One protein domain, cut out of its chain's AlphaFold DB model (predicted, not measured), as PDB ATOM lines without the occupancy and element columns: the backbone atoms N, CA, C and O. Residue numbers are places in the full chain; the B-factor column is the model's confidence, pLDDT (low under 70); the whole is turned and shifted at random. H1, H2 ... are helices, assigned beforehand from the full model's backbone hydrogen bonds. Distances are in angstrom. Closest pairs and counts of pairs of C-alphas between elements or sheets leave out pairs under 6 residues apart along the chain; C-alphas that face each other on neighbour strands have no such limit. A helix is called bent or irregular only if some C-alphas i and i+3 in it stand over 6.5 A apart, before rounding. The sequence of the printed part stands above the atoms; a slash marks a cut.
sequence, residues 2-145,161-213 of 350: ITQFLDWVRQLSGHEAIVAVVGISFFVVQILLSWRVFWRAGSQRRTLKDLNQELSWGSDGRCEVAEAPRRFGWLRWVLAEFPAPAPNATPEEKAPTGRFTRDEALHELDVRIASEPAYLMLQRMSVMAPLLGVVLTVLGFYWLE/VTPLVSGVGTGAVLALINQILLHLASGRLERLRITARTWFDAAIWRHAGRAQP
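AT A GLANCE: This is residues 2 to 145 and 161 to 213 of the 350 residues of an uncharacterized protein of Planctomycetaceae bacterium (UniProt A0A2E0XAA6). What shape do these atoms make? They make a long rod in which H2 and H6, two long helices, run side by side the same way, while the bent helix H5 folds back along part of them. H3 and H4 form a small hairpin toward one end, and residues 2 to 7 of H1 stick out near the other. What is printed? There are 197 residues with six named helices, H1 to H6 in order, and no named strand: the class is all helix, the whole is loose, with a radius of gyration of the C-alphas of 24.0 A, and it spans 81 by 33 by 28 A.

HOW THE PARTS SIT: What comes first? H1, residues 2 to 11, and H2, residues 14 to 56, form a helical hairpin and only just touch, with 3 pairs of C-alphas within 8 A, the closest those of Val 9 and Ala 17 at 6.1 A. H3, residues 73 to 81, and H4, residues 102 to 114, form another, with the closest C-alphas, those of Trp 74 and Arg 112, 5.6 A apart. Is H5 straight? H5, residues 117 to 143, was assigned as one helix by its hydrogen bonds but is bent, with C-alphas 127 and 130 6.6 A apart; its arms H5a, residues 117 to 127, and H5b, residues 130 to 143, stand at a steep tilt of 53 degrees. What does H6 touch? H6, residues 161 to 208, touches H2 at a shallow tilt of 12 degrees, the same way, the closest C-alphas being those of Arg 45 and Leu 192 at 5.6 A. With residues 163 to 175 alone it touches H5b, where the C-alphas of Gly 133 and Gly 171 are closest, 3.9 A apart; H2, H5a, H5b and H6 form a bundle, a set of helices side by side. Do the backbones fit? Every O i to N i+4 pair is within hydrogen-bond range in H1, H3, H4 and H5b, against 38 of 39 in H2, 6 of 7 in H5a and 40 of 44 in H6.

IN THESE COORDINATES: Where does H1 begin and H6 end? C-alpha 2 is at (146.819, 129.007, 112.247) and C-alpha 208 at (177.562, 105.203, 155.345). How long are the longer helices? H2 measures 62.8 A and H6 66.7 A from first to last C-alpha; H6 has a kink of 32 degrees near residue 202.

THE WHOLE: Is anything missing? Residues 146 to 160 are cut out, and C-alphas 145 and 161 are 13.2 A apart across the cut. Which links are long? Those from H2 to H3 and from H3 to H4. Where is the model's confidence low? It is under 70 at residues 95 to 98, 145 and 209 to 213.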
ATOM      1  N   ILE A   2     147.984 129.589 111.535       79.12
ATOM      2  CA  ILE A   2     146.819 129.007 112.247       79.12
ATOM      3  C   ILE A   2     145.501 129.205 111.478       79.12
ATOM      4  O   ILE A   2     144.731 128.266 111.336       79.12
ATOM      5  N   THR A   3     145.256 130.397 110.927       87.12
ATOM      6  CA  THR A   3     144.043 130.687 110.141       87.12
ATOM      7  C   THR A   3     143.952 129.841 108.868       87.12
ATOM      8  O   THR A   3     142.943 129.185 108.656       87.12
ATOM      9  N   GLN A   4     145.040 129.748 108.096       85.19
ATOM     10  CA  GLN A   4     145.131 128.880 106.909       85.19
ATOM     11  C   GLN A   4     144.875 127.404 107.232       85.19
ATOM     12  O   GLN A   4     144.249 126.698 106.451       85.19
ATOM     13  N   PHE A   5     145.348 126.938 108.388       77.94
ATOM     14  CA  PHE A   5     145.091 125.579 108.840       77.94
ATOM     15  C   PHE A   5     143.608 125.351 109.158       77.94
ATOM     16  O   PHE A   5     143.045 124.343 108.752       77.94
ATOM     17  N   LEU A   6     142.958 126.296 109.840       82.44
ATOM     18  CA  LEU A   6     141.529 126.206 110.146       82.44
ATOM     19  C   LEU A   6     140.661 126.254 108.884       82.44
ATOM     20  O   LEU A   6     139.679 125.522 108.797       82.44
ATOM     21  N   ASP A   7     141.037 127.073 107.902       86.88
ATOM     22  CA  ASP A   7     140.341 127.134 106.615       86.88
ATOM     23  C   ASP A   7     140.526 125.838 105.811       86.88
ATOM     24  O   ASP A   7     139.571 125.352 105.210       86.88
ATOM     25  N   TRP A   8     141.710 125.218 105.876       85.00
ATOM     26  CA  TRP A   8     141.951 123.890 105.304       85.00
ATOM     27  C   TRP A   8     141.112 122.803 105.992       85.00
ATOM     28  O   TRP A   8     140.449 122.026 105.312       85.00
ATOM     29  N   VAL A   9     141.047 122.792 107.330       76.94
ATOM     30  CA  VAL A   9     140.206 121.839 108.081       76.94
ATOM     31  C   VAL A   9     138.720 122.015 107.750       76.94
ATOM     32  O   VAL A   9     137.990 121.032 107.698       76.94
ATOM     33  N   ARG A  10     138.262 123.245 107.483       84.12
ATOM     34  CA  ARG A  10     136.879 123.517 107.051       84.12
ATOM     35  C   ARG A  10     136.557 123.007 105.645       84.12
ATOM     36  O   ARG A  10     135.383 122.814 105.354       84.12
ATOM     37  N   GLN A  11     137.561 122.830 104.786       86.62
ATOM     38  CA  GLN A  11     137.386 122.289 103.433       86.62
ATOM     39  C   GLN A  11     137.398 120.758 103.391       86.62
ATOM     40  O   GLN A  11     136.995 120.186 102.379       86.62
ATOM     41  N   LEU A  12     137.841 120.094 104.463       84.06
ATOM     42  CA  LEU A  12     137.797 118.640 104.560       84.06
ATOM     43  C   LEU A  12     136.350 118.150 104.624       84.06
ATOM     44  O   LEU A  12     135.478 118.771 105.239       84.06
ATOM     45  N   SER A  13     136.108 116.995 104.014       79.38
ATOM     46  CA  SER A  13     134.836 116.296 104.167       79.38
ATOM     47  C   SER A  13     134.572 115.978 105.649       79.38
ATOM     48  O   SER A  13     135.500 115.863 106.455       79.38
ATOM     49  N   GLY A  14     133.300 115.826 106.040       82.31
ATOM     50  CA  GLY A  14     132.928 115.667 107.455       82.31
ATOM     51  C   GLY A  14     133.658 114.526 108.180       82.31
ATOM     52  O   GLY A  14     133.931 114.632 109.373       82.31
ATOM     53  N   HIS A  15     134.042 113.468 107.461       79.12
ATOM     54  CA  HIS A  15     134.788 112.337 108.010       79.12
ATOM     55  C   HIS A  15     136.289 112.615 108.145       79.12
ATOM     56  O   HIS A  15     136.867 112.362 109.203       79.12
ATOM     57  N   GLU A  16     136.915 113.206 107.128       81.88
ATOM     58  CA  GLU A  16     138.324 113.608 107.176       81.88
ATOM     59  C   GLU A  16     138.578 114.646 108.270       81.88
ATOM     60  O   GLU A  16     139.598 114.581 108.959       81.88
ATOM     61  N   ALA A  17     137.628 115.559 108.494       85.81
ATOM     62  CA  ALA A  17     137.699 116.531 109.578       85.81
ATOM     63  C   ALA A  17     137.763 115.848 110.954       85.81
ATOM     64  O   ALA A  17     138.559 116.251 111.801       85.81
ATOM     65  N   ILE A  18     136.986 114.783 111.182       85.38
ATOM     66  CA  ILE A  18     137.014 114.040 112.452       85.38
ATOM     67  C   ILE A  18     138.336 113.299 112.623       85.38
ATOM     68  O   ILE A  18     138.951 113.405 113.684       85.38
ATOM     69  N   VAL A  19     138.805 112.595 111.587       83.44
ATOM     70  CA  VAL A  19     140.102 111.897 111.617       83.44
ATOM     71  C   VAL A  19     141.227 112.885 111.930       83.44
ATOM     72  O   VAL A  19     142.043 112.632 112.820       83.44
ATOM     73  N   ALA A  20     141.228 114.044 111.266       86.19
ATOM     74  CA  ALA A  20     142.188 115.109 111.512       86.19
ATOM     75  C   ALA A  20     142.096 115.625 112.955       86.19
ATOM     76  O   ALA A  20     143.109 115.657 113.652       86.19
ATOM     77  N   VAL A  21     140.902 115.977 113.442       88.69
ATOM     78  CA  VAL A  21     140.702 116.495 114.808       88.69
ATOM     79  C   VAL A  21     141.168 115.492 115.863       88.69
ATOM     80  O   VAL A  21     141.873 115.882 116.796       88.69
ATOM     81  N   VAL A  22     140.832 114.208 115.717       88.25
ATOM     82  CA  VAL A  22     141.266 113.150 116.643       88.25
ATOM     83  C   VAL A  22     142.785 112.981 116.596       88.25
ATOM     84  O   VAL A  22     143.430 112.985 117.647       88.25
ATOM     85  N   GLY A  23     143.374 112.907 115.398       87.50
ATOM     86  CA  GLY A  23     144.821 112.780 115.218       87.50
ATOM     87  C   GLY A  23     145.599 113.958 115.814       87.50
ATOM     88  O   GLY A  23     146.557 113.756 116.562       87.50
ATOM     89  N   ILE A  24     145.152 115.191 115.561       90.62
ATOM     90  CA  ILE A  24     145.749 116.416 116.116       90.62
ATOM     91  C   ILE A  24     145.611 116.440 117.635       90.62
ATOM     92  O   ILE A  24     146.574 116.758 118.330       90.62
ATOM     93  N   SER A  25     144.434 116.100 118.164       91.06
ATOM     94  CA  SER A  25     144.202 116.074 119.612       91.06
ATOM     95  C   SER A  25     145.176 115.117 120.293       91.06
ATOM     96  O   SER A  25     145.826 115.479 121.274       91.06
ATOM     97  N   PHE A  26     145.348 113.923 119.727       90.38
ATOM     98  CA  PHE A  26     146.286 112.933 120.236       90.38
ATOM     99  C   PHE A  26     147.739 113.431 120.182       90.38
ATOM    100  O   PHE A  26     148.462 113.356 121.180       90.38
ATOM    101  N   PHE A  27     148.140 114.028 119.058       90.00
ATOM    102  CA  PHE A  27     149.461 114.632 118.878       90.00
ATOM    103  C   PHE A  27     149.746 115.756 119.890       90.00
ATOM    104  O   PHE A  27     150.810 115.788 120.510       90.00
ATOM    105  N   VAL A  28     148.787 116.657 120.121       93.75
ATOM    106  CA  VAL A  28     148.925 117.750 121.097       93.75
ATOM    107  C   VAL A  28     149.109 117.193 122.508       93.75
ATOM    108  O   VAL A  28     149.996 117.648 123.233       93.75
ATOM    109  N   VAL A  29     148.331 116.179 122.898       92.50
ATOM    110  CA  VAL A  29     148.490 115.533 124.210       92.50
ATOM    111  C   VAL A  29     149.881 114.899 124.340       92.50
ATOM    112  O   VAL A  29     150.534 115.083 125.370       92.50
ATOM    113  N   GLN A  30     150.386 114.218 123.304       91.25
ATOM    114  CA  GLN A  30     151.745 113.656 123.298       91.25
ATOM    115  C   GLN A  30     152.828 114.729 123.469       91.25
ATOM    116  O   GLN A  30     153.752 114.544 124.271       91.25
ATOM    117  N   ILE A  31     152.710 115.865 122.772       91.50
ATOM    118  CA  ILE A  31     153.635 116.998 122.926       91.50
ATOM    119  C   ILE A  31     153.595 117.532 124.354       91.50
ATOM    120  O   ILE A  31     154.650 117.701 124.967       91.50
ATOM    121  N   LEU A  32     152.406 117.774 124.911       94.19
ATOM    122  CA  LEU A  32     152.258 118.321 126.261       94.19
ATOM    123  C   LEU A  32     152.836 117.382 127.326       94.19
ATOM    124  O   LEU A  32     153.524 117.840 128.242       94.19
ATOM    125  N   LEU A  33     152.608 116.071 127.201       92.25
ATOM    126  CA  LEU A  33     153.196 115.074 128.099       92.25
ATOM    127  C   LEU A  33     154.722 115.036 127.975       92.25
ATOM    128  O   LEU A  33     155.419 115.084 128.991       92.25
ATOM    129  N   SER A  34     155.246 115.020 126.750       92.00
ATOM    130  CA  SER A  34     156.691 115.008 126.489       92.00
ATOM    131  C   SER A  34     157.368 116.261 127.032       92.00
ATOM    132  O   SER A  34     158.381 116.181 127.729       92.00
ATOM    133  N   TRP A  35     156.763 117.423 126.788       94.81
ATOM    134  CA  TRP A  35     157.204 118.704 127.322       94.81
ATOM    135  C   TRP A  35     157.213 118.706 128.849       94.81
ATOM    136  O   TRP A  35     158.200 119.108 129.466       94.81
ATOM    137  N   ARG A  36     156.147 118.191 129.474       94.44
ATOM    138  CA  ARG A  36     156.041 118.077 130.932       94.44
ATOM    139  C   ARG A  36     157.135 117.183 131.519       94.44
ATOM    140  O   ARG A  36     157.757 117.581 132.505       94.44
ATOM    141  N   VAL A  37     157.394 116.013 130.929       93.00
ATOM    142  CA  VAL A  37     158.484 115.111 131.351       93.00
ATOM    143  C   VAL A  37     159.835 115.810 131.203       93.00
ATOM    144  O   VAL A  37     160.634 115.815 132.139       93.00
ATOM    145  N   PHE A  38     160.067 116.468 130.068       93.94
ATOM    146  CA  PHE A  38     161.309 117.183 129.788       93.94
ATOM    147  C   PHE A  38     161.576 118.305 130.797       93.94
ATOM    148  O   PHE A  38     162.680 118.411 131.338       93.94
ATOM    149  N   TRP A  39     160.563 119.126 131.081       95.00
ATOM    150  CA  TRP A  39     160.651 120.210 132.055       95.00
ATOM    151  C   TRP A  39     160.891 119.690 133.464       95.00
ATOM    152  O   TRP A  39     161.753 120.210 134.173       95.00
ATOM    153  N   ARG A  40     160.177 118.634 133.862       94.06
ATOM    154  CA  ARG A  40     160.324 118.044 135.194       94.06
ATOM    155  C   ARG A  40     161.705 117.426 135.390       94.06
ATOM    156  O   ARG A  40     162.358 117.741 136.381       94.06
ATOM    157  N   ALA A  41     162.185 116.632 134.431       94.44
ATOM    158  CA  ALA A  41     163.527 116.053 134.474       94.44
ATOM    159  C   ALA A  41     164.615 117.142 134.463       94.44
ATOM    160  O   ALA A  41     165.607 117.051 135.184       94.44
ATOM    161  N   GLY A  42     164.414 118.208 133.680       95.38
ATOM    162  CA  GLY A  42     165.303 119.368 133.654       95.38
ATOM    163  C   GLY A  42     165.368 120.100 134.995       95.38
ATOM    164  O   GLY A  42     166.463 120.413 135.456       95.38
ATOM    165  N   SER A  43     164.219 120.337 135.629       95.31
ATOM    166  CA  SER A  43     164.131 120.964 136.951       95.31
ATOM    167  C   SER A  43     164.794 120.105 138.028       95.31
ATOM    168  O   SER A  43     165.642 120.619 138.747       95.31
ATOM    169  N   GLN A  44     164.501 118.799 138.077       95.44
ATOM    170  CA  GLN A  44     165.128 117.869 139.028       95.44
ATOM    171  C   GLN A  44     166.649 117.827 138.872       95.44
ATOM    172  O   GLN A  44     167.385 117.868 139.854       95.44
ATOM    173  N   ARG A  45     167.138 117.812 137.628       96.25
ATOM    174  CA  ARG A  45     168.575 117.830 137.350       96.25
ATOM    175  C   ARG A  45     169.246 119.125 137.810       96.25
ATOM    176  O   ARG A  45     170.400 119.064 138.212       96.25
ATOM    177  N   ARG A  46     168.577 120.281 137.707       96.06
ATOM    178  CA  ARG A  46     169.124 121.553 138.217       96.06
ATOM    179  C   ARG A  46     169.279 121.489 139.732       96.06
ATOM    180  O   ARG A  46     170.394 121.638 140.195       96.06
ATOM    181  N   THR A  47     168.235 121.084 140.453       95.12
ATOM    182  CA  THR A  47     168.311 120.922 141.913       95.12
ATOM    183  C   THR A  47     169.417 119.956 142.339       95.12
ATOM    184  O   THR A  47     170.160 120.256 143.261       95.12
ATOM    185  N   LEU A  48     169.601 118.826 141.645       95.69
ATOM    186  CA  LEU A  48     170.714 117.919 141.958       95.69
ATOM    187  C   LEU A  48     172.090 118.522 141.682       95.69
ATOM    188  O   LEU A  48     173.047 118.184 142.368       95.69
ATOM    189  N   LYS A  49     172.211 119.384 140.669       95.44
ATOM    190  CA  LYS A  49     173.459 120.110 140.428       95.44
ATOM    191  C   LYS A  49     173.737 121.106 141.542       95.44
ATOM    192  O   LYS A  49     174.883 121.172 141.961       95.44
ATOM    193  N   ASP A  50     172.712 121.811 142.008       95.62
ATOM    194  CA  ASP A  50     172.830 122.775 143.102       95.62
ATOM    195  C   ASP A  50     173.264 122.047 144.390       95.62
ATOM    196  O   ASP A  50     174.283 122.399 144.974       95.62
ATOM    197  N   LEU A  51     172.623 120.921 144.733       95.06
ATOM    198  CA  LEU A  51     173.020 120.071 145.869       95.06
ATOM    199  C   LEU A  51     174.446 119.512 145.732       95.06
ATOM    200  O   LEU A  51     175.210 119.466 146.693       95.06
ATOM    201  N   ASN A  52     174.835 119.080 144.529       94.94
ATOM    202  CA  ASN A  52     176.190 118.585 144.284       94.94
ATOM    203  C   ASN A  52     177.238 119.716 144.336       94.94
ATOM    204  O   ASN A  52     178.391 119.484 144.697       94.94
ATOM    205  N   GLN A  53     176.850 120.944 143.986       95.06
ATOM    206  CA  GLN A  53     177.687 122.130 144.124       95.06
ATOM    207  C   GLN A  53     177.848 122.521 145.597       95.06
ATOM    208  O   GLN A  53     178.973 122.765 146.029       95.06
ATOM    209  N   GLU A  54     176.779 122.492 146.391       94.94
ATOM    210  CA  GLU A  54     176.841 122.685 147.846       94.94
ATOM    211  C   GLU A  54     177.750 121.647 148.515       94.94
ATOM    212  O   GLU A  54     178.588 122.002 149.346       94.94
ATOM    213  N   LEU A  55     177.666 120.380 148.089       94.56
ATOM    214  CA  LEU A  55     178.574 119.322 148.539       94.56
ATOM    215  C   LEU A  55     180.044 119.664 148.242       94.56
ATOM    216  O   LEU A  55     180.923 119.433 149.072       94.56
ATOM    217  N   SER A  56     180.325 120.238 147.067       94.44
ATOM    218  CA  SER A  56     181.684 120.651 146.686       94.44
ATOM    219  C   SER A  56     182.221 121.823 147.515       94.44
ATOM    220  O   SER A  56     183.434 121.969 147.649       94.44
ATOM    221  N   TRP A  57     181.334 122.621 148.116       96.06
ATOM    222  CA  TRP A  57     181.679 123.698 149.048       96.06
ATOM    223  C   TRP A  57     181.840 123.225 150.497       96.06
ATOM    224  O   TRP A  57     182.113 124.038 151.377       96.06
ATOM    225  N   GLY A  58     181.712 121.921 150.754       93.81
ATOM    226  CA  GLY A  58     181.861 121.340 152.087       93.81
ATOM    227  C   GLY A  58     180.563 121.256 152.891       93.81
ATOM    228  O   GLY A  58     180.618 120.852 154.051       93.81
ATOM    229  N   SER A  59     179.410 121.584 152.292       92.69
ATOM    230  CA  SER A  59     178.108 121.207 152.853       92.69
ATOM    231  C   SER A  59     177.922 119.681 152.799       92.69
ATOM    232  O   SER A  59     178.692 118.968 152.150       92.69
ATOM    233  N   ASP A  60     176.891 119.154 153.454       90.31
ATOM    234  CA  ASP A  60     176.531 117.732 153.379       90.31
ATOM    235  C   ASP A  60     175.857 117.347 152.043       90.31
ATOM    236  O   ASP A  60     175.703 116.161 151.741       90.31
ATOM    237  N   GLY A  61     175.493 118.341 151.221       91.38
ATOM    238  CA  GLY A  61     174.861 118.152 149.914       91.38
ATOM    239  C   GLY A  61     173.447 117.579 149.994       91.38
ATOM    240  O   GLY A  61     172.969 116.983 149.019       91.38
ATOM    241  N   ARG A  62     172.792 117.695 151.153       92.69
ATOM    242  CA  ARG A  62     171.434 117.218 151.411       92.69
ATOM    243  C   ARG A  62     170.523 118.420 151.646       92.69
ATOM    244  O   ARG A  62     170.930 119.427 152.203       92.69
ATOM    245  N   CYS A  63     169.269 118.299 151.228       90.81
ATOM    246  CA  CYS A  63     168.223 119.233 151.637       90.81
ATOM    247  C   CYS A  63     167.380 118.596 152.739       90.81
ATOM    248  O   CYS A  63     167.279 117.366 152.823       90.81
ATOM    249  N   GLU A  64     166.747 119.420 153.568       87.25
ATOM    250  CA  GLU A  64     165.792 118.908 154.541       87.25
ATOM    251  C   GLU A  64     164.592 118.266 153.832       87.25
ATOM    252  O   GLU A  64     164.111 118.741 152.801       87.25
ATOM    253  N   VAL A  65     164.048 117.193 154.412       83.50
ATOM    254  CA  VAL A  65     162.869 116.490 153.866       83.50
ATOM    255  C   VAL A  65     161.676 117.445 153.686       83.50
ATOM    256  O   VAL A  65     160.877 117.264 152.766       83.50
ATOM    257  N   ALA A  66     161.556 118.456 154.555       83.94
ATOM    258  CA  ALA A  66     160.502 119.468 154.509       83.94
ATOM    259  C   ALA A  66     160.666 120.455 153.340       83.94
ATOM    260  O   ALA A  66     159.669 120.905 152.770       83.94
ATOM    261  N   GLU A  67     161.909 120.752 152.965       83.94
ATOM    262  CA  GLU A  67     162.260 121.661 151.871       83.94
ATOM    263  C   GLU A  67     162.322 120.949 150.519       83.94
ATOM    264  O   GLU A  67     162.141 121.574 149.469       83.94
ATOM    265  N   ALA A  68     162.525 119.626 150.533       82.50
ATOM    266  CA  ALA A  68     162.526 118.805 149.337       82.50
ATOM    267  C   ALA A  68     161.239 119.065 148.533       82.50
ATOM    268  O   ALA A  68     160.126 118.866 149.042       82.50
ATOM    269  N   PRO A  69     161.344 119.489 147.258       82.69
ATOM    270  CA  PRO A  69     160.171 119.827 146.472       82.69
ATOM    271  C   PRO A  69     159.178 118.666 146.487       82.69
ATOM    272  O   PRO A  69     159.520 117.555 146.086       82.69
ATOM    273  N   ARG A  70     157.917 118.912 146.880       83.75
ATOM    274  CA  ARG A  70     156.853 117.876 146.946       83.75
ATOM    275  C   ARG A  70     156.712 117.055 145.657       83.75
ATOM    276  O   ARG A  70     156.166 115.958 145.657       83.75
ATOM    277  N   ARG A  71     157.194 117.599 144.538       82.56
ATOM    278  CA  ARG A  71     157.198 116.973 143.215       82.56
ATOM    279  C   ARG A  71     158.332 115.951 143.028       82.56
ATOM    280  O   ARG A  71     158.363 115.298 141.989       82.56
ATOM    281  N   PHE A  72     159.282 115.800 143.944       90.12
ATOM    282  CA  PHE A  72     160.441 114.912 143.787       90.12
ATOM    283  C   PHE A  72     160.269 113.680 144.681       90.12
ATOM    284  O   PHE A  72     160.959 113.509 145.682       90.12
ATOM    285  N   GLY A  73     159.302 112.826 144.327       93.44
ATOM    286  CA  GLY A  73     158.913 111.676 145.151       93.44
ATOM    287  C   GLY A  73     160.073 110.729 145.471       93.44
ATOM    288  O   GLY A  73     160.178 110.263 146.603       93.44
ATOM    289  N   TRP A  74     160.971 110.507 144.507       95.75
ATOM    290  CA  TRP A  74     162.167 109.688 144.700       95.75
ATOM    291  C   TRP A  74     163.186 110.356 145.639       95.75
ATOM    292  O   TRP A  74     163.728 109.681 146.502       95.75
ATOM    293  N   LEU A  75     163.404 111.675 145.537       95.62
ATOM    294  CA  LEU A  75     164.366 112.390 146.387       95.62
ATOM    295  C   LEU A  75     163.893 112.390 147.838       95.62
ATOM    296  O   LEU A  75     164.662 112.100 148.745       95.62
ATOM    297  N   ARG A  76     162.599 112.643 148.049       94.81
ATOM    298  CA  ARG A  76     161.987 112.565 149.376       94.81
ATOM    299  C   ARG A  76     162.118 111.169 149.981       94.81
ATOM    300  O   ARG A  76     162.340 111.058 151.178       94.81
ATOM    301  N   TRP A  77     161.982 110.119 149.168       94.75
ATOM    302  CA  TRP A  77     162.243 108.753 149.618       94.75
ATOM    303  C   TRP A  77     163.702 108.564 150.040       94.75
ATOM    304  O   TRP A  77     163.922 108.076 151.141       94.75
ATOM    305  N   VAL A  78     164.674 109.016 149.236       94.81
ATOM    306  CA  VAL A  78     166.096 108.945 149.613       94.81
ATOM    307  C   VAL A  78     166.338 109.652 150.946       94.81
ATOM    308  O   VAL A  78     166.955 109.087 151.836       94.81
ATOM    309  N   LEU A  79     165.825 110.869 151.120       93.19
ATOM    310  CA  LEU A  79     166.045 111.636 152.349       93.19
ATOM    311  C   LEU A  79     165.333 111.034 153.572       93.19
ATOM    312  O   LEU A  79     165.798 111.214 154.692       93.19
ATOM    313  N   ALA A  80     164.219 110.327 153.365       92.00
ATOM    314  CA  ALA A  80     163.487 109.648 154.431       92.00
ATOM    315  C   ALA A  80     164.143 108.321 154.845       92.00
ATOM    316  O   ALA A  80     164.220 108.033 156.034       92.00
ATOM    317  N   GLU A  81     164.610 107.523 153.881       92.31
ATOM    318  CA  GLU A  81     165.226 106.212 154.143       92.31
ATOM    319  C   GLU A  81     166.699 106.336 154.557       92.31
ATOM    320  O   GLU A  81     167.227 105.492 155.275       92.31
ATOM    321  N   PHE A  82     167.364 107.413 154.134       92.12
ATOM    322  CA  PHE A  82     168.749 107.719 154.475       92.12
ATOM    323  C   PHE A  82     168.823 109.081 155.176       92.12
ATOM    324  O   PHE A  82     169.342 110.034 154.586       92.12
ATOM    325  N   PRO A  83     168.311 109.218 156.414       90.69
ATOM    326  CA  PRO A  83     168.333 110.487 157.134       90.69
ATOM    327  C   PRO A  83     169.767 110.984 157.357       90.69
ATOM    328  O   PRO A  83     170.731 110.213 157.326       90.69
ATOM    329  N   ALA A  84     169.924 112.299 157.530       89.38
ATOM    330  CA  ALA A  84     171.221 112.862 157.885       89.38
ATOM    331  C   ALA A  84     171.638 112.341 159.272       89.38
ATOM    332  O   ALA A  84     170.795 112.266 160.171       89.38
ATOM    333  N   PRO A  85     172.914 111.969 159.465       85.88
ATOM    334  CA  PRO A  85     173.382 111.543 160.770       85.88
ATOM    335  C   PRO A  85     173.242 112.701 161.758       85.88
ATOM    336  O   PRO A  85     173.672 113.819 161.466       85.88
ATOM    337  N   ALA A  86     172.666 112.441 162.933       87.50
ATOM    338  CA  ALA A  86     172.604 113.462 163.971       87.50
ATOM    339  C   ALA A  86     174.035 113.932 164.318       87.50
ATOM    340  O   ALA A  86     174.965 113.115 164.281       87.50
ATOM    341  N   PRO A  87     174.242 115.210 164.698       88.12
ATOM    342  CA  PRO A  87     175.575 115.757 164.984       88.12
ATOM    343  C   PRO A  87     176.372 114.912 165.989       88.12
ATOM    344  O   PRO A  87     177.590 114.787 165.883       88.12
ATOM    345  N   ASN A  88     175.652 114.263 166.909       88.75
ATOM    346  CA  ASN A  88     176.195 113.453 167.994       88.75
ATOM    347  C   ASN A  88     175.936 111.943 167.822       88.75
ATOM    348  O   ASN A  88     176.144 111.192 168.771       88.75
ATOM    349  N   ALA A  89     175.473 111.489 166.649       84.81
ATOM    350  CA  ALA A  89     175.202 110.072 166.403       84.81
ATOM    351  C   ALA A  89     176.488 109.242 166.525       84.81
ATOM    352  O   ALA A  89     177.550 109.619 166.001       84.81
ATOM    353  N   THR A  90     176.387 108.095 167.194       83.94
ATOM    354  CA  THR A  90     177.503 107.145 167.298       83.94
ATOM    355  C   THR A  90     177.831 106.552 165.919       83.94
ATOM    356  O   THR A  90     176.972 106.535 165.038       83.94
ATOM    357  N   PRO A  91     179.062 106.064 165.669       78.31
ATOM    358  CA  PRO A  91     179.416 105.444 164.387       78.31
ATOM    359  C   PRO A  91     178.479 104.301 163.963       78.31
ATOM    360  O   PRO A  91     178.256 104.119 162.771       78.31
ATOM    361  N   GLU A  92     177.907 103.572 164.925       75.31
ATOM    362  CA  GLU A  92     176.923 102.511 164.676       75.31
ATOM    363  C   GLU A  92     175.555 103.073 164.262       75.31
ATOM    364  O   GLU A  92     174.922 102.543 163.354       75.31
ATOM    365  N   GLU A  93     175.133 104.194 164.848       74.31
ATOM    366  CA  GLU A  93     173.885 104.894 164.512       74.31
ATOM    367  C   GLU A  93     173.977 105.675 163.185       74.31
ATOM    368  O   GLU A  93     172.968 105.974 162.552       74.31
ATOM    369  N   LYS A  94     175.201 105.973 162.727       70.50
ATOM    370  CA  LYS A  94     175.479 106.566 161.406       70.50
ATOM    371  C   LYS A  94     175.379 105.564 160.257       70.50
ATOM    372  O   LYS A  94     175.366 105.983 159.096       70.50
ATOM    373  N   ALA A  95     175.333 104.262 160.544       66.81
ATOM    374  CA  ALA A  95     175.124 103.267 159.507       66.81
ATOM    375  C   ALA A  95     173.688 103.405 158.968       66.81
ATOM    376  O   ALA A  95     172.746 103.457 159.761       66.81
ATOM    377  N   PRO A  96     173.487 103.466 157.637       65.19
ATOM    378  CA  PRO A  96     172.146 103.474 157.070       65.19
ATOM    379  C   PRO A  96     171.394 102.264 157.614       65.19
ATOM    380  O   PRO A  96     171.957 101.166 157.668       65.19
ATOM    381  N   THR A  97     170.148 102.480 158.043       65.31
ATOM    382  CA  THR A  97     169.246 101.429 158.521       65.31
ATOM    383  C   THR A  97     169.390 100.236 157.590       65.31
ATOM    384  O   THR A  97     169.111 100.373 156.401       65.31
ATOM    385  N   GLY A  98     169.919  99.115 158.099       64.44
ATOM    386  CA  GLY A  98     170.554  98.029 157.327       64.44
ATOM    387  C   GLY A  98     169.656  97.238 156.367       64.44
ATOM    388  O   GLY A  98     169.940  96.084 156.074       64.44
ATOM    389  N   ARG A  99     168.562  97.838 155.902       83.00
ATOM    390  CA  ARG A  99     167.599  97.315 154.940       83.00
ATOM    391  C   ARG A  99     168.102  97.324 153.503       83.00
ATOM    392  O   ARG A  99     167.602  96.529 152.723       83.00
ATOM    393  N   PHE A 100     169.045  98.205 153.158       88.88
ATOM    394  CA  PHE A 100     169.515  98.352 151.782       88.88
ATOM    395  C   PHE A 100     171.029  98.214 151.668       88.88
ATOM    396  O   PHE A 100     171.803  98.908 152.334       88.88
ATOM    397  N   THR A 101     171.458  97.358 150.749       90.00
ATOM    398  CA  THR A 101     172.790  97.437 150.148       90.00
ATOM    399  C   THR A 101     172.869  98.623 149.178       90.00
ATOM    400  O   THR A 101     171.851  99.195 148.779       90.00
ATOM    401  N   ARG A 102     174.090  99.010 148.777       90.75
ATOM    402  CA  ARG A 102     174.302 100.124 147.834       90.75
ATOM    403  C   ARG A 102     173.533  99.902 146.539       90.75
ATOM    404  O   ARG A 102     172.842 100.794 146.059       90.75
ATOM    405  N   ASP A 103     173.679  98.708 145.983       92.94
ATOM    406  CA  ASP A 103     173.159  98.390 144.662       92.94
ATOM    407  C   ASP A 103     171.632  98.256 144.689       92.94
ATOM    408  O   ASP A 103     170.973  98.708 143.756       92.94
ATOM    409  N   GLU A 104     171.051  97.757 145.786       93.19
ATOM    410  CA  GLU A 104     169.596  97.770 146.000       93.19
ATOM    411  C   GLU A 104     169.049  99.197 146.108       93.19
ATOM    412  O   GLU A 104     168.035  99.511 145.485       93.19
ATOM    413  N   ALA A 105     169.730 100.087 146.841       93.94
ATOM    414  CA  ALA A 105     169.317 101.484 146.958       93.94
ATOM    415  C   ALA A 105     169.378 102.219 145.609       93.94
ATOM    416  O   ALA A 105     168.462 102.968 145.268       93.94
ATOM    417  N   LEU A 106     170.434 101.987 144.821       95.44
ATOM    418  CA  LEU A 106     170.566 102.550 143.476       95.44
ATOM    419  C   LEU A 106     169.531 101.966 142.507       95.44
ATOM    420  O   LEU A 106     168.958 102.710 141.711       95.44
ATOM    421  N   HIS A 107     169.251 100.666 142.591       95.00
ATOM    422  CA  HIS A 107     168.214 100.033 141.783       95.00
ATOM    423  C   HIS A 107     166.828 100.612 142.094       95.00
ATOM    424  O   HIS A 107     166.111 101.027 141.184       95.00
ATOM    425  N   GLU A 108     166.472 100.718 143.375       95.75
ATOM    426  CA  GLU A 108     165.205 101.308 143.819       95.75
ATOM    427  C   GLU A 108     165.105 102.791 143.418       95.75
ATOM    428  O   GLU A 108     164.054 103.251 142.961       95.75
ATOM    429  N   LEU A 109     166.211 103.540 143.495       96.19
ATOM    430  CA  LEU A 109     166.301 104.907 142.981       96.19
ATOM    431  C   LEU A 109     165.965 104.966 141.481       96.19
ATOM    432  O   LEU A 109     165.156 105.799 141.062       96.19
ATOM    433  N   ASP A 110     166.542 104.078 140.671       96.31
ATOM    434  CA  ASP A 110     166.291 104.028 139.229       96.31
ATOM    435  C   ASP A 110     164.841 103.668 138.901       96.31
ATOM    436  O   ASP A 110     164.254 104.274 137.997       96.31
ATOM    437  N   VAL A 111     164.271 102.699 139.628       95.00
ATOM    438  CA  VAL A 111     162.867 102.287 139.504       95.00
ATOM    439  C   VAL A 111     161.960 103.463 139.828       95.00
ATOM    440  O   VAL A 111     161.052 103.768 139.055       95.00
ATOM    441  N   ARG A 112     162.233 104.199 140.909       95.75
ATOM    442  CA  ARG A 112     161.430 105.366 141.290       95.75
ATOM    443  C   ARG A 112     161.528 106.500 140.279       95.75
ATOM    444  O   ARG A 112     160.498 107.086 139.949       95.75
ATOM    445  N   ILE A 113     162.716 106.782 139.743       94.88
ATOM    446  CA  ILE A 113     162.890 107.763 138.659       94.88
ATOM    447  C   ILE A 113     162.116 107.323 137.401       94.88
ATOM    448  O   ILE A 113     161.482 108.156 136.753       94.88
ATOM    449  N   ALA A 114     162.128 106.027 137.070       92.38
ATOM    450  CA  ALA A 114     161.413 105.475 135.917       92.38
ATOM    451  C   ALA A 114     159.888 105.389 136.121       92.38
ATOM    452  O   ALA A 114     159.134 105.487 135.155       92.38
ATOM    453  N   SER A 115     159.425 105.258 137.367       92.31
ATOM    454  CA  SER A 115     158.004 105.147 137.736       92.31
ATOM    455  C   SER A 115     157.217 106.460 137.633       92.31
ATOM    456  O   SER A 115     156.043 106.521 138.001       92.31
ATOM    457  N   GLU A 116     157.844 107.528 137.136       91.19
ATOM    458  CA  GLU A 116     157.197 108.822 136.961       91.19
ATOM    459  C   GLU A 116     155.950 108.671 136.060       91.19
ATOM    460  O   GLU A 116     156.056 108.271 134.895       91.19
ATOM    461  N   PRO A 117     154.745 109.022 136.551       90.56
ATOM    462  CA  PRO A 117     153.489 108.662 135.890       90.56
ATOM    463  C   PRO A 117     153.353 109.268 134.490       90.56
ATOM    464  O   PRO A 117     152.773 108.652 133.600       90.56
ATOM    465  N   ALA A 118     153.921 110.457 134.267       89.69
ATOM    466  CA  ALA A 118     153.910 111.103 132.958       89.69
ATOM    467  C   ALA A 118     154.748 110.336 131.918       89.69
ATOM    468  O   ALA A 118     154.360 110.272 130.754       89.69
ATOM    469  N   TYR A 119     155.864 109.730 132.336       90.25
ATOM    470  CA  TYR A 119     156.683 108.899 131.457       90.25
ATOM    471  C   TYR A 119     155.972 107.582 131.125       90.25
ATOM    472  O   TYR A 119     155.877 107.218 129.955       90.25
ATOM    473  N   LEU A 120     155.364 106.931 132.125       90.44
ATOM    474  CA  LEU A 120     154.559 105.722 131.914       90.44
ATOM    475  C   LEU A 120     153.355 105.977 130.992       90.44
ATOM    476  O   LEU A 120     153.042 105.144 130.143       90.44
ATOM    477  N   MET A 121     152.690 107.131 131.114       90.75
ATOM    478  CA  MET A 121     151.624 107.521 130.184       90.75
ATOM    479  C   MET A 121     152.145 107.707 128.759       90.75
ATOM    480  O   MET A 121     151.512 107.221 127.827       90.75
ATOM    481  N   LEU A 122     153.301 108.353 128.582       87.69
ATOM    482  CA  LEU A 122     153.921 108.521 127.265       87.69
ATOM    483  C   LEU A 122     154.287 107.163 126.633       87.69
ATOM    484  O   LEU A 122     154.070 106.955 125.441       87.69
ATOM    485  N   GLN A 123     154.767 106.210 127.438       88.38
ATOM    486  CA  GLN A 123     155.048 104.843 126.994       88.38
ATOM    487  C   GLN A 123     153.770 104.078 126.620       88.38
ATOM    488  O   GLN A 123     153.749 103.365 125.628       88.38
ATOM    489  N   ARG A 124     152.672 104.239 127.365       90.62
ATOM    490  CA  ARG A 124     151.385 103.616 127.001       90.62
ATOM    491  C   ARG A 124     150.793 104.234 125.734       90.62
ATOM    492  O   ARG A 124     150.263 103.516 124.893       90.62
ATOM    493  N   MET A 125     150.925 105.548 125.568       87.00
ATOM    494  CA  MET A 125     150.462 106.271 124.380       87.00
ATOM    495  C   MET A 125     151.193 105.836 123.104       87.00
ATOM    496  O   MET A 125     150.596 105.886 122.032       87.00
ATOM    497  N   SER A 126     152.440 105.358 123.202       83.75
ATOM    498  CA  SER A 126     153.169 104.824 122.041       83.75
ATOM    499  C   SER A 126     152.531 103.573 121.467       83.75
ATOM    500  O   SER A 126     152.425 103.442 120.253       83.75
ATOM    501  N   VAL A 127     152.061 102.691 122.345       86.19
ATOM    502  CA  VAL A 127     151.382 101.452 121.967       86.19
ATOM    503  C   VAL A 127     149.972 101.748 121.457       86.19
ATOM    504  O   VAL A 127     149.475 101.063 120.568       86.19
ATOM    505  N   MET A 128     149.335 102.801 121.975       87.88
ATOM    506  CA  MET A 128     147.987 103.199 121.564       87.88
ATOM    507  C   MET A 128     147.947 103.928 120.216       87.88
ATOM    508  O   MET A 128     146.918 103.880 119.553       87.88
ATOM    509  N   ALA A 129     149.034 104.576 119.775       85.81
ATOM    510  CA  ALA A 129     149.042 105.353 118.529       85.81
ATOM    511  C   ALA A 129     148.738 104.506 117.267       85.81
ATOM    512  O   ALA A 129     147.851 104.895 116.503       85.81
ATOM    513  N   PRO A 130     149.368 103.330 117.050       83.25
ATOM    514  CA  PRO A 130     149.003 102.452 115.935       83.25
ATOM    515  C   PRO A 130     147.573 101.918 116.047       83.25
ATOM    516  O   PRO A 130     146.853 101.885 115.053       83.25
ATOM    517  N   LEU A 131     147.143 101.544 117.259       87.06
ATOM    518  CA  LEU A 131     145.782 101.051 117.505       87.06
ATOM    519  C   LEU A 131     144.736 102.114 117.161       87.06
ATOM    520  O   LEU A 131     143.728 101.801 116.535       87.06
ATOM    521  N   LEU A 132     145.005 103.376 117.500       86.81
ATOM    522  CA  LEU A 132     144.163 104.503 117.113       86.81
ATOM    523  C   LEU A 132     144.076 104.635 115.586       86.81
ATOM    524  O   LEU A 132     142.985 104.844 115.067       86.81
ATOM    525  N   GLY A 133     145.186 104.456 114.862       85.62
ATOM    526  CA  GLY A 133     145.196 104.446 113.393       85.62
ATOM    527  C   GLY A 133     144.316 103.344 112.792       85.62
ATOM    528  O   GLY A 133     143.556 103.599 111.858       85.62
ATOM    529  N   VAL A 134     144.349 102.138 113.367       87.62
ATOM    530  CA  VAL A 134     143.468 101.025 112.962       87.62
ATOM    531  C   VAL A 134     142.001 101.355 113.244       87.62
ATOM    532  O   VAL A 134     141.156 101.184 112.371       87.62
ATOM    533  N   VAL A 135     141.687 101.882 114.430       87.62
ATOM    534  CA  VAL A 135     140.315 102.276 114.793       87.62
ATOM    535  C   VAL A 135     139.788 103.372 113.861       87.62
ATOM    536  O   VAL A 135     138.671 103.256 113.362       87.62
ATOM    537  N   LEU A 136     140.599 104.391 113.562       83.19
ATOM    538  CA  LEU A 136     140.256 105.453 112.609       83.19
ATOM    539  C   LEU A 136     140.027 104.905 111.199       83.19
ATOM    540  O   LEU A 136     139.113 105.350 110.514       83.19
ATOM    541  N   THR A 137     140.814 103.911 110.791       84.44
ATOM    542  CA  THR A 137     140.638 103.219 109.510       84.44
ATOM    543  C   THR A 137     139.287 102.507 109.447       84.44
ATOM    544  O   THR A 137     138.540 102.688 108.488       84.44
ATOM    545  N   VAL A 138     138.940 101.729 110.479       87.06
ATOM    546  CA  VAL A 138     137.659 101.003 110.554       87.06
ATOM    547  C   VAL A 138     136.476 101.973 110.569       87.06
ATOM    548  O   VAL A 138     135.510 101.760 109.841       87.06
ATOM    549  N   LEU A 139     136.563 103.058 111.344       82.38
ATOM    550  CA  LEU A 139     135.555 104.126 111.358       82.38
ATOM    551  C   LEU A 139     135.407 104.792 109.986       82.38
ATOM    552  O   LEU A 139     134.287 105.025 109.541       82.38
ATOM    553  N   GLY A 140     136.524 105.053 109.303       82.44
ATOM    554  CA  GLY A 140     136.526 105.605 107.951       82.44
ATOM    555  C   GLY A 140     135.814 104.701 106.945       82.44
ATOM    556  O   GLY A 140     135.037 105.191 106.132       82.44
ATOM    557  N   PHE A 141     136.012 103.383 107.040       82.56
ATOM    558  CA  PHE A 141     135.279 102.416 106.220       82.56
ATOM    559  C   PHE A 141     133.801 102.307 106.590       82.56
ATOM    560  O   PHE A 141     132.968 102.220 105.696       82.56
ATOM    561  N   TYR A 142     133.465 102.336 107.880       82.75
ATOM    562  CA  TYR A 142     132.077 102.273 108.340       82.75
ATOM    563  C   TYR A 142     131.236 103.455 107.830       82.75
ATOM    564  O   TYR A 142     130.038 103.315 107.613       82.75
ATOM    565  N   TRP A 143     131.860 104.617 107.628       82.12
ATOM    566  CA  TRP A 143     131.201 105.823 107.126       82.12
ATOM    567  C   TRP A 143     131.178 105.971 105.606       82.12
ATOM    568  O   TRP A 143     130.432 106.805 105.093       82.12
ATOM    569  N   LEU A 144     131.952 105.172 104.874       78.88
ATOM    570  CA  LEU A 144     131.770 105.043 103.433       78.88
ATOM    571  C   LEU A 144     130.524 104.198 103.180       78.88
ATOM    572  O   LEU A 144     130.599 102.984 103.001       78.88
ATOM    573  N   GLU A 145     129.363 104.848 103.155       68.56
ATOM    574  CA  GLU A 145     128.174 104.256 102.551       68.56
ATOM    575  C   GLU A 145     128.482 103.987 101.074       68.56
ATOM    576  O   GLU A 145     128.532 104.892 100.237       68.56
ATOM    577  N   VAL A 161     139.750 103.636  98.935       81.81
ATOM    578  CA  VAL A 161     141.041 103.344  99.585       81.81
ATOM    579  C   VAL A 161     141.568 104.535 100.403       81.81
ATOM    580  O   VAL A 161     142.378 104.348 101.313       81.81
ATOM    581  N   THR A 162     141.084 105.754 100.162       81.50
ATOM    582  CA  THR A 162     141.481 106.965 100.907       81.50
ATOM    583  C   THR A 162     141.404 106.836 102.441       81.50
ATOM    584  O   THR A 162     142.363 107.238 103.109       81.50
ATOM    585  N   PRO A 163     140.353 106.256 103.055       79.88
ATOM    586  CA  PRO A 163     140.307 106.078 104.510       79.88
ATOM    587  C   PRO A 163     141.372 105.117 105.036       79.88
ATOM    588  O   PRO A 163     141.899 105.328 106.126       79.88
ATOM    589  N   LEU A 164     141.736 104.092 104.257       80.50
ATOM    590  CA  LEU A 164     142.822 103.178 104.611       80.50
ATOM    591  C   LEU A 164     144.154 103.920 104.651       80.50
ATOM    592  O   LEU A 164     144.878 103.851 105.642       80.50
ATOM    593  N   VAL A 165     144.464 104.656 103.582       83.06
ATOM    594  CA  VAL A 165     145.729 105.390 103.473       83.06
ATOM    595  C   VAL A 165     145.806 106.494 104.525       83.06
ATOM    596  O   VAL A 165     146.845 106.654 105.163       83.06
ATOM    597  N   SER A 166     144.713 107.223 104.758       83.62
ATOM    598  CA  SER A 166     144.678 108.293 105.757       83.62
ATOM    599  C   SER A 166     144.724 107.758 107.189       83.62
ATOM    600  O   SER A 166     145.512 108.266 107.984       83.62
ATOM    601  N   GLY A 167     143.962 106.716 107.530       81.50
ATOM    602  CA  GLY A 167     143.938 106.133 108.872       81.50
ATOM    603  C   GLY A 167     145.259 105.456 109.246       81.50
ATOM    604  O   GLY A 167     145.871 105.801 110.263       81.50
ATOM    605  N   VAL A 168     145.753 104.553 108.392       84.25
ATOM    606  CA  VAL A 168     147.035 103.856 108.601       84.25
ATOM    607  C   VAL A 168     148.204 104.835 108.524       84.25
ATOM    608  O   VAL A 168     149.083 104.805 109.388       84.25
ATOM    609  N   GLY A 169     148.200 105.742 107.544       82.31
ATOM    610  CA  GLY A 169     149.233 106.766 107.392       82.31
ATOM    611  C   GLY A 169     149.312 107.692 108.604       82.31
ATOM    612  O   GLY A 169     150.396 107.903 109.147       82.31
ATOM    613  N   THR A 170     148.168 108.179 109.098       84.50
ATOM    614  CA  THR A 170     148.110 109.016 110.308       84.50
ATOM    615  C   THR A 170     148.620 108.253 111.528       84.50
ATOM    616  O   THR A 170     149.438 108.782 112.281       84.50
ATOM    617  N   GLY A 171     148.205 106.993 111.704       84.19
ATOM    618  CA  GLY A 171     148.696 106.135 112.785       84.19
ATOM    619  C   GLY A 171     150.213 105.931 112.747       84.19
ATOM    620  O   GLY A 171     150.878 106.065 113.775       84.19
ATOM    621  N   ALA A 172     150.778 105.672 111.563       84.25
ATOM    622  CA  ALA A 172     152.215 105.483 111.374       84.25
ATOM    623  C   ALA A 172     153.016 106.763 111.664       84.25
ATOM    624  O   ALA A 172     154.022 106.718 112.376       84.25
ATOM    625  N   VAL A 173     152.549 107.917 111.176       85.69
ATOM    626  CA  VAL A 173     153.188 109.215 111.442       85.69
ATOM    627  C   VAL A 173     153.144 109.547 112.936       85.69
ATOM    628  O   VAL A 173     154.167 109.931 113.508       85.69
ATOM    629  N   LEU A 174     151.999 109.344 113.597       86.19
ATOM    630  CA  LEU A 174     151.871 109.538 115.045       86.19
ATOM    631  C   LEU A 174     152.805 108.613 115.831       86.19
ATOM    632  O   LEU A 174     153.432 109.053 116.796       86.19
ATOM    633  N   ALA A 175     152.934 107.351 115.419       86.44
ATOM    634  CA  ALA A 175     153.845 106.402 116.048       86.44
ATOM    635  C   ALA A 175     155.311 106.845 115.914       86.44
ATOM    636  O   ALA A 175     156.033 106.859 116.914       86.44
ATOM    637  N   LEU A 176     155.732 107.283 114.721       86.81
ATOM    638  CA  LEU A 176     157.091 107.765 114.461       86.81
ATOM    639  C   LEU A 176     157.433 108.990 115.317       86.81
ATOM    640  O   LEU A 176     158.458 109.021 116.001       86.81
ATOM    641  N   ILE A 177     156.549 109.989 115.320       86.38
ATOM    642  CA  ILE A 177     156.698 111.191 116.147       86.38
ATOM    643  C   ILE A 177     156.815 110.796 117.615       86.38
ATOM    644  O   ILE A 177     157.717 111.251 118.322       86.38
ATOM    645  N   ASN A 178     155.917 109.933 118.086       88.00
ATOM    646  CA  ASN A 178     155.914 109.518 119.473       88.00
ATOM    647  C   ASN A 178     157.187 108.742 119.848       88.00
ATOM    648  O   ASN A 178     157.706 108.919 120.949       88.00
ATOM    649  N   GLN A 179     157.732 107.930 118.942       89.12
ATOM    650  CA  GLN A 179     159.006 107.241 119.139       89.12
ATOM    651  C   GLN A 179     160.173 108.229 119.284       89.12
ATOM    652  O   GLN A 179     160.991 108.073 120.193       89.12
ATOM    653  N   ILE A 180     160.216 109.287 118.467       88.75
ATOM    654  CA  ILE A 180     161.216 110.360 118.591       88.75
ATOM    655  C   ILE A 180     161.077 111.069 119.945       88.75
ATOM    656  O   ILE A 180     162.064 111.243 120.665       88.75
ATOM    657  N   LEU A 181     159.852 111.440 120.330       88.00
ATOM    658  CA  LEU A 181     159.575 112.098 121.610       88.00
ATOM    659  C   LEU A 181     159.990 111.225 122.801       88.00
ATOM    660  O   LEU A 181     160.647 111.714 123.726       88.00
ATOM    661  N   LEU A 182     159.677 109.927 122.762       89.44
ATOM    662  CA  LEU A 182     160.101 108.961 123.775       89.44
ATOM    663  C   LEU A 182     161.617 108.819 123.843       89.44
ATOM    664  O   LEU A 182     162.160 108.734 124.946       89.44
ATOM    665  N   HIS A 183     162.309 108.811 122.706       89.12
ATOM    666  CA  HIS A 183     163.765 108.716 122.677       89.12
ATOM    667  C   HIS A 183     164.411 109.945 123.335       89.12
ATOM    668  O   HIS A 183     165.280 109.817 124.201       89.12
ATOM    669  N   LEU A 184     163.911 111.143 123.015       90.75
ATOM    670  CA  LEU A 184     164.362 112.391 123.634       90.75
ATOM    671  C   LEU A 184     164.072 112.427 125.143       90.75
ATOM    672  O   LEU A 184     164.943 112.813 125.932       90.75
ATOM    673  N   ALA A 185     162.872 112.009 125.556       90.94
ATOM    674  CA  ALA A 185     162.492 111.924 126.964       90.94
ATOM    675  C   ALA A 185     163.366 110.912 127.726       90.94
ATOM    676  O   ALA A 185     163.885 111.233 128.796       90.94
ATOM    677  N   SER A 186     163.608 109.735 127.142       91.12
ATOM    678  CA  SER A 186     164.444 108.680 127.727       91.12
ATOM    679  C   SER A 186     165.893 109.138 127.881       91.12
ATOM    680  O   SER A 186     166.467 109.000 128.957       91.12
ATOM    681  N   GLY A 187     166.466 109.801 126.869       90.88
ATOM    682  CA  GLY A 187     167.815 110.361 126.965       90.88
ATOM    683  C   GLY A 187     167.952 111.434 128.053       90.88
ATOM    684  O   GLY A 187     169.016 111.592 128.655       90.88
ATOM    685  N   ARG A 188     166.878 112.176 128.352       93.19
ATOM    686  CA  ARG A 188     166.855 113.142 129.461       93.19
ATOM    687  C   ARG A 188     166.728 112.469 130.823       93.19
ATOM    688  O   ARG A 188     167.436 112.887 131.740       93.19
ATOM    689  N   LEU A 189     165.875 111.455 130.946       93.75
ATOM    690  CA  LEU A 189     165.746 110.665 132.170       93.75
ATOM    691  C   LEU A 189     167.035 109.909 132.493       93.75
ATOM    692  O   LEU A 189     167.429 109.884 133.650       93.75
ATOM    693  N   GLU A 190     167.753 109.402 131.494       93.31
ATOM    694  CA  GLU A 190     169.042 108.739 131.712       93.31
ATOM    695  C   GLU A 190     170.095 109.711 132.258       93.31
ATOM    696  O   GLU A 190     170.792 109.422 133.228       93.31
ATOM    697  N   ARG A 191     170.161 110.936 131.721       94.69
ATOM    698  CA  ARG A 191     171.044 111.977 132.281       94.69
ATOM    699  C   ARG A 191     170.679 112.326 133.722       94.69
ATOM    700  O   ARG A 191     171.572 112.610 134.521       94.69
ATOM    701  N   LEU A 192     169.384 112.363 134.036       95.81
ATOM    702  CA  LEU A 192     168.908 112.582 135.399       95.81
ATOM    703  C   LEU A 192     169.321 111.420 136.303       95.81
ATOM    704  O   LEU A 192     169.876 111.679 137.363       95.81
ATOM    705  N   ARG A 193     169.121 110.176 135.858       96.19
ATOM    706  CA  ARG A 193     169.508 108.951 136.560       96.19
ATOM    707  C   ARG A 193     170.988 108.961 136.916       96.19
ATOM    708  O   ARG A 193     171.322 108.862 138.087       96.19
ATOM    709  N   ILE A 194     171.864 109.188 135.938       95.44
ATOM    710  CA  ILE A 194     173.314 109.268 136.166       95.44
ATOM    711  C   ILE A 194     173.639 110.361 137.192       95.44
ATOM    712  O   ILE A 194     174.363 110.103 138.145       95.44
ATOM    713  N   THR A 195     173.055 111.559 137.046       96.06
ATOM    714  CA  THR A 195     173.280 112.668 137.995       96.06
ATOM    715  C   THR A 195     172.802 112.305 139.407       96.06
ATOM    716  O   THR A 195     173.488 112.606 140.378       96.06
ATOM    717  N   ALA A 196     171.648 111.646 139.524       96.81
ATOM    718  CA  ALA A 196     171.078 111.214 140.794       96.81
ATOM    719  C   ALA A 196     171.936 110.137 141.462       96.81
ATOM    720  O   ALA A 196     172.189 110.244 142.655       96.81
ATOM    721  N   ARG A 197     172.439 109.151 140.705       96.81
ATOM    722  CA  ARG A 197     173.366 108.129 141.215       96.81
ATOM    723  C   ARG A 197     174.673 108.754 141.707       96.81
ATOM    724  O   ARG A 197     175.097 108.465 142.819       96.81
ATOM    725  N   THR A 198     175.271 109.662 140.927       95.75
ATOM    726  CA  THR A 198     176.498 110.372 141.333       95.75
ATOM    727  C   THR A 198     176.287 111.182 142.610       95.75
ATOM    728  O   THR A 198     177.108 111.114 143.520       95.75
ATOM    729  N   TRP A 199     175.181 111.927 142.694       96.06
ATOM    730  CA  TRP A 199     174.825 112.662 143.907       96.06
ATOM    731  C   TRP A 199     174.585 111.713 145.089       96.06
ATOM    732  O   TRP A 199     175.110 111.952 146.170       96.06
ATOM    733  N   PHE A 200     173.854 110.614 144.885       95.69
ATOM    734  CA  PHE A 200     173.572 109.629 145.925       95.69
ATOM    735  C   PHE A 200     174.864 109.029 146.491       95.69
ATOM    736  O   PHE A 200     175.058 109.012 147.703       95.69
ATOM    737  N   ASP A 201     175.787 108.601 145.633       94.00
ATOM    738  CA  ASP A 201     177.071 108.060 146.078       94.00
ATOM    739  C   ASP A 201     177.874 109.083 146.895       94.00
ATOM    740  O   ASP A 201     178.441 108.750 147.939       94.00
ATOM    741  N   ALA A 202     177.894 110.339 146.447       93.12
ATOM    742  CA  ALA A 202     178.709 111.385 147.049       93.12
ATOM    743  C   ALA A 202     178.120 111.948 148.360       93.12
ATOM    744  O   ALA A 202     178.855 112.109 149.336       93.12
ATOM    745  N   ALA A 203     176.815 112.230 148.390       93.31
ATOM    746  CA  ALA A 203     176.123 112.883 149.508       93.31
ATOM    747  C   ALA A 203     175.472 111.890 150.484       93.31
ATOM    748  O   ALA A 203     175.321 112.175 151.675       93.31
ATOM    749  N   ILE A 204     175.062 110.713 150.004       92.50
ATOM    750  CA  ILE A 204     174.385 109.711 150.830       92.50
ATOM    751  C   ILE A 204     175.362 108.616 151.237       92.50
ATOM    752  O   ILE A 204     175.630 108.437 152.427       92.50
ATOM    753  N   TRP A 205     175.938 107.922 150.256       90.75
ATOM    754  CA  TRP A 205     176.688 106.694 150.505       90.75
ATOM    755  C   TRP A 205     178.059 106.927 151.145       90.75
ATOM    756  O   TRP A 205     178.483 106.139 151.988       90.75
ATOM    757  N   ARG A 206     178.737 108.041 150.831       86.94
ATOM    758  CA  ARG A 206     180.025 108.412 151.453       86.94
ATOM    759  C   ARG A 206     179.968 108.427 152.986       86.94
ATOM    760  O   ARG A 206     180.943 108.068 153.640       86.94
ATOM    761  N   HIS A 207     178.830 108.820 153.557       80.50
ATOM    762  CA  HIS A 207     178.636 108.907 155.007       80.50
ATOM    763  C   HIS A 207     178.287 107.558 155.659       80.50
ATOM    764  O   HIS A 207     178.453 107.419 156.866       80.50
ATOM    765  N   ALA A 208     177.902 106.548 154.872       77.12
ATOM    766  CA  ALA A 208     177.562 105.203 155.345       77.12
ATOM    767  C   ALA A 208     178.782 104.343 155.752       77.12
ATOM    768  O   ALA A 208     178.638 103.160 156.056       77.12
ATOM    769  N   GLY A 209     179.992 104.911 155.763       59.09
ATOM    770  CA  GLY A 209     181.126 104.348 156.504       59.09
ATOM    771  C   GLY A 209     181.815 103.122 155.896       59.09
ATOM    772  O   GLY A 209     182.657 102.524 156.559       59.09
ATOM    773  N   ARG A 210     181.543 102.744 154.640       57.25
ATOM    774  CA  ARG A 210     182.339 101.717 153.944       57.25
ATOM    775  C   ARG A 210     183.254 102.378 152.927       57.25
ATOM    776  O   ARG A 210     182.802 102.822 151.876       57.25
ATOM    777  N   ALA A 211     184.547 102.437 153.248       45.34
ATOM    778  CA  ALA A 211     185.596 102.804 152.307       45.34
ATOM    779  C   ALA A 211     185.603 101.798 151.145       45.34
ATOM    780  O   ALA A 211     186.228 100.743 151.212       45.34
ATOM    781  N   GLN A 212     184.864 102.109 150.084       49.56
ATOM    782  CA  GLN A 212     184.958 101.428 148.803       49.56
ATOM    783  C   GLN A 212     185.793 102.328 147.878       49.56
ATOM    784  O   GLN A 212     185.559 103.540 147.852       49.56
ATOM    785  N   PRO A 213     186.793 101.798 147.152       49.81
ATOM    786  CA  PRO A 213     187.656 102.601 146.286       49.81
ATOM    787  C   PRO A 213     186.842 103.173 145.110       49.81
ATOM    788  O   PRO A 213     186.601 102.507 144.105       49.81
TER     789      PRO A 213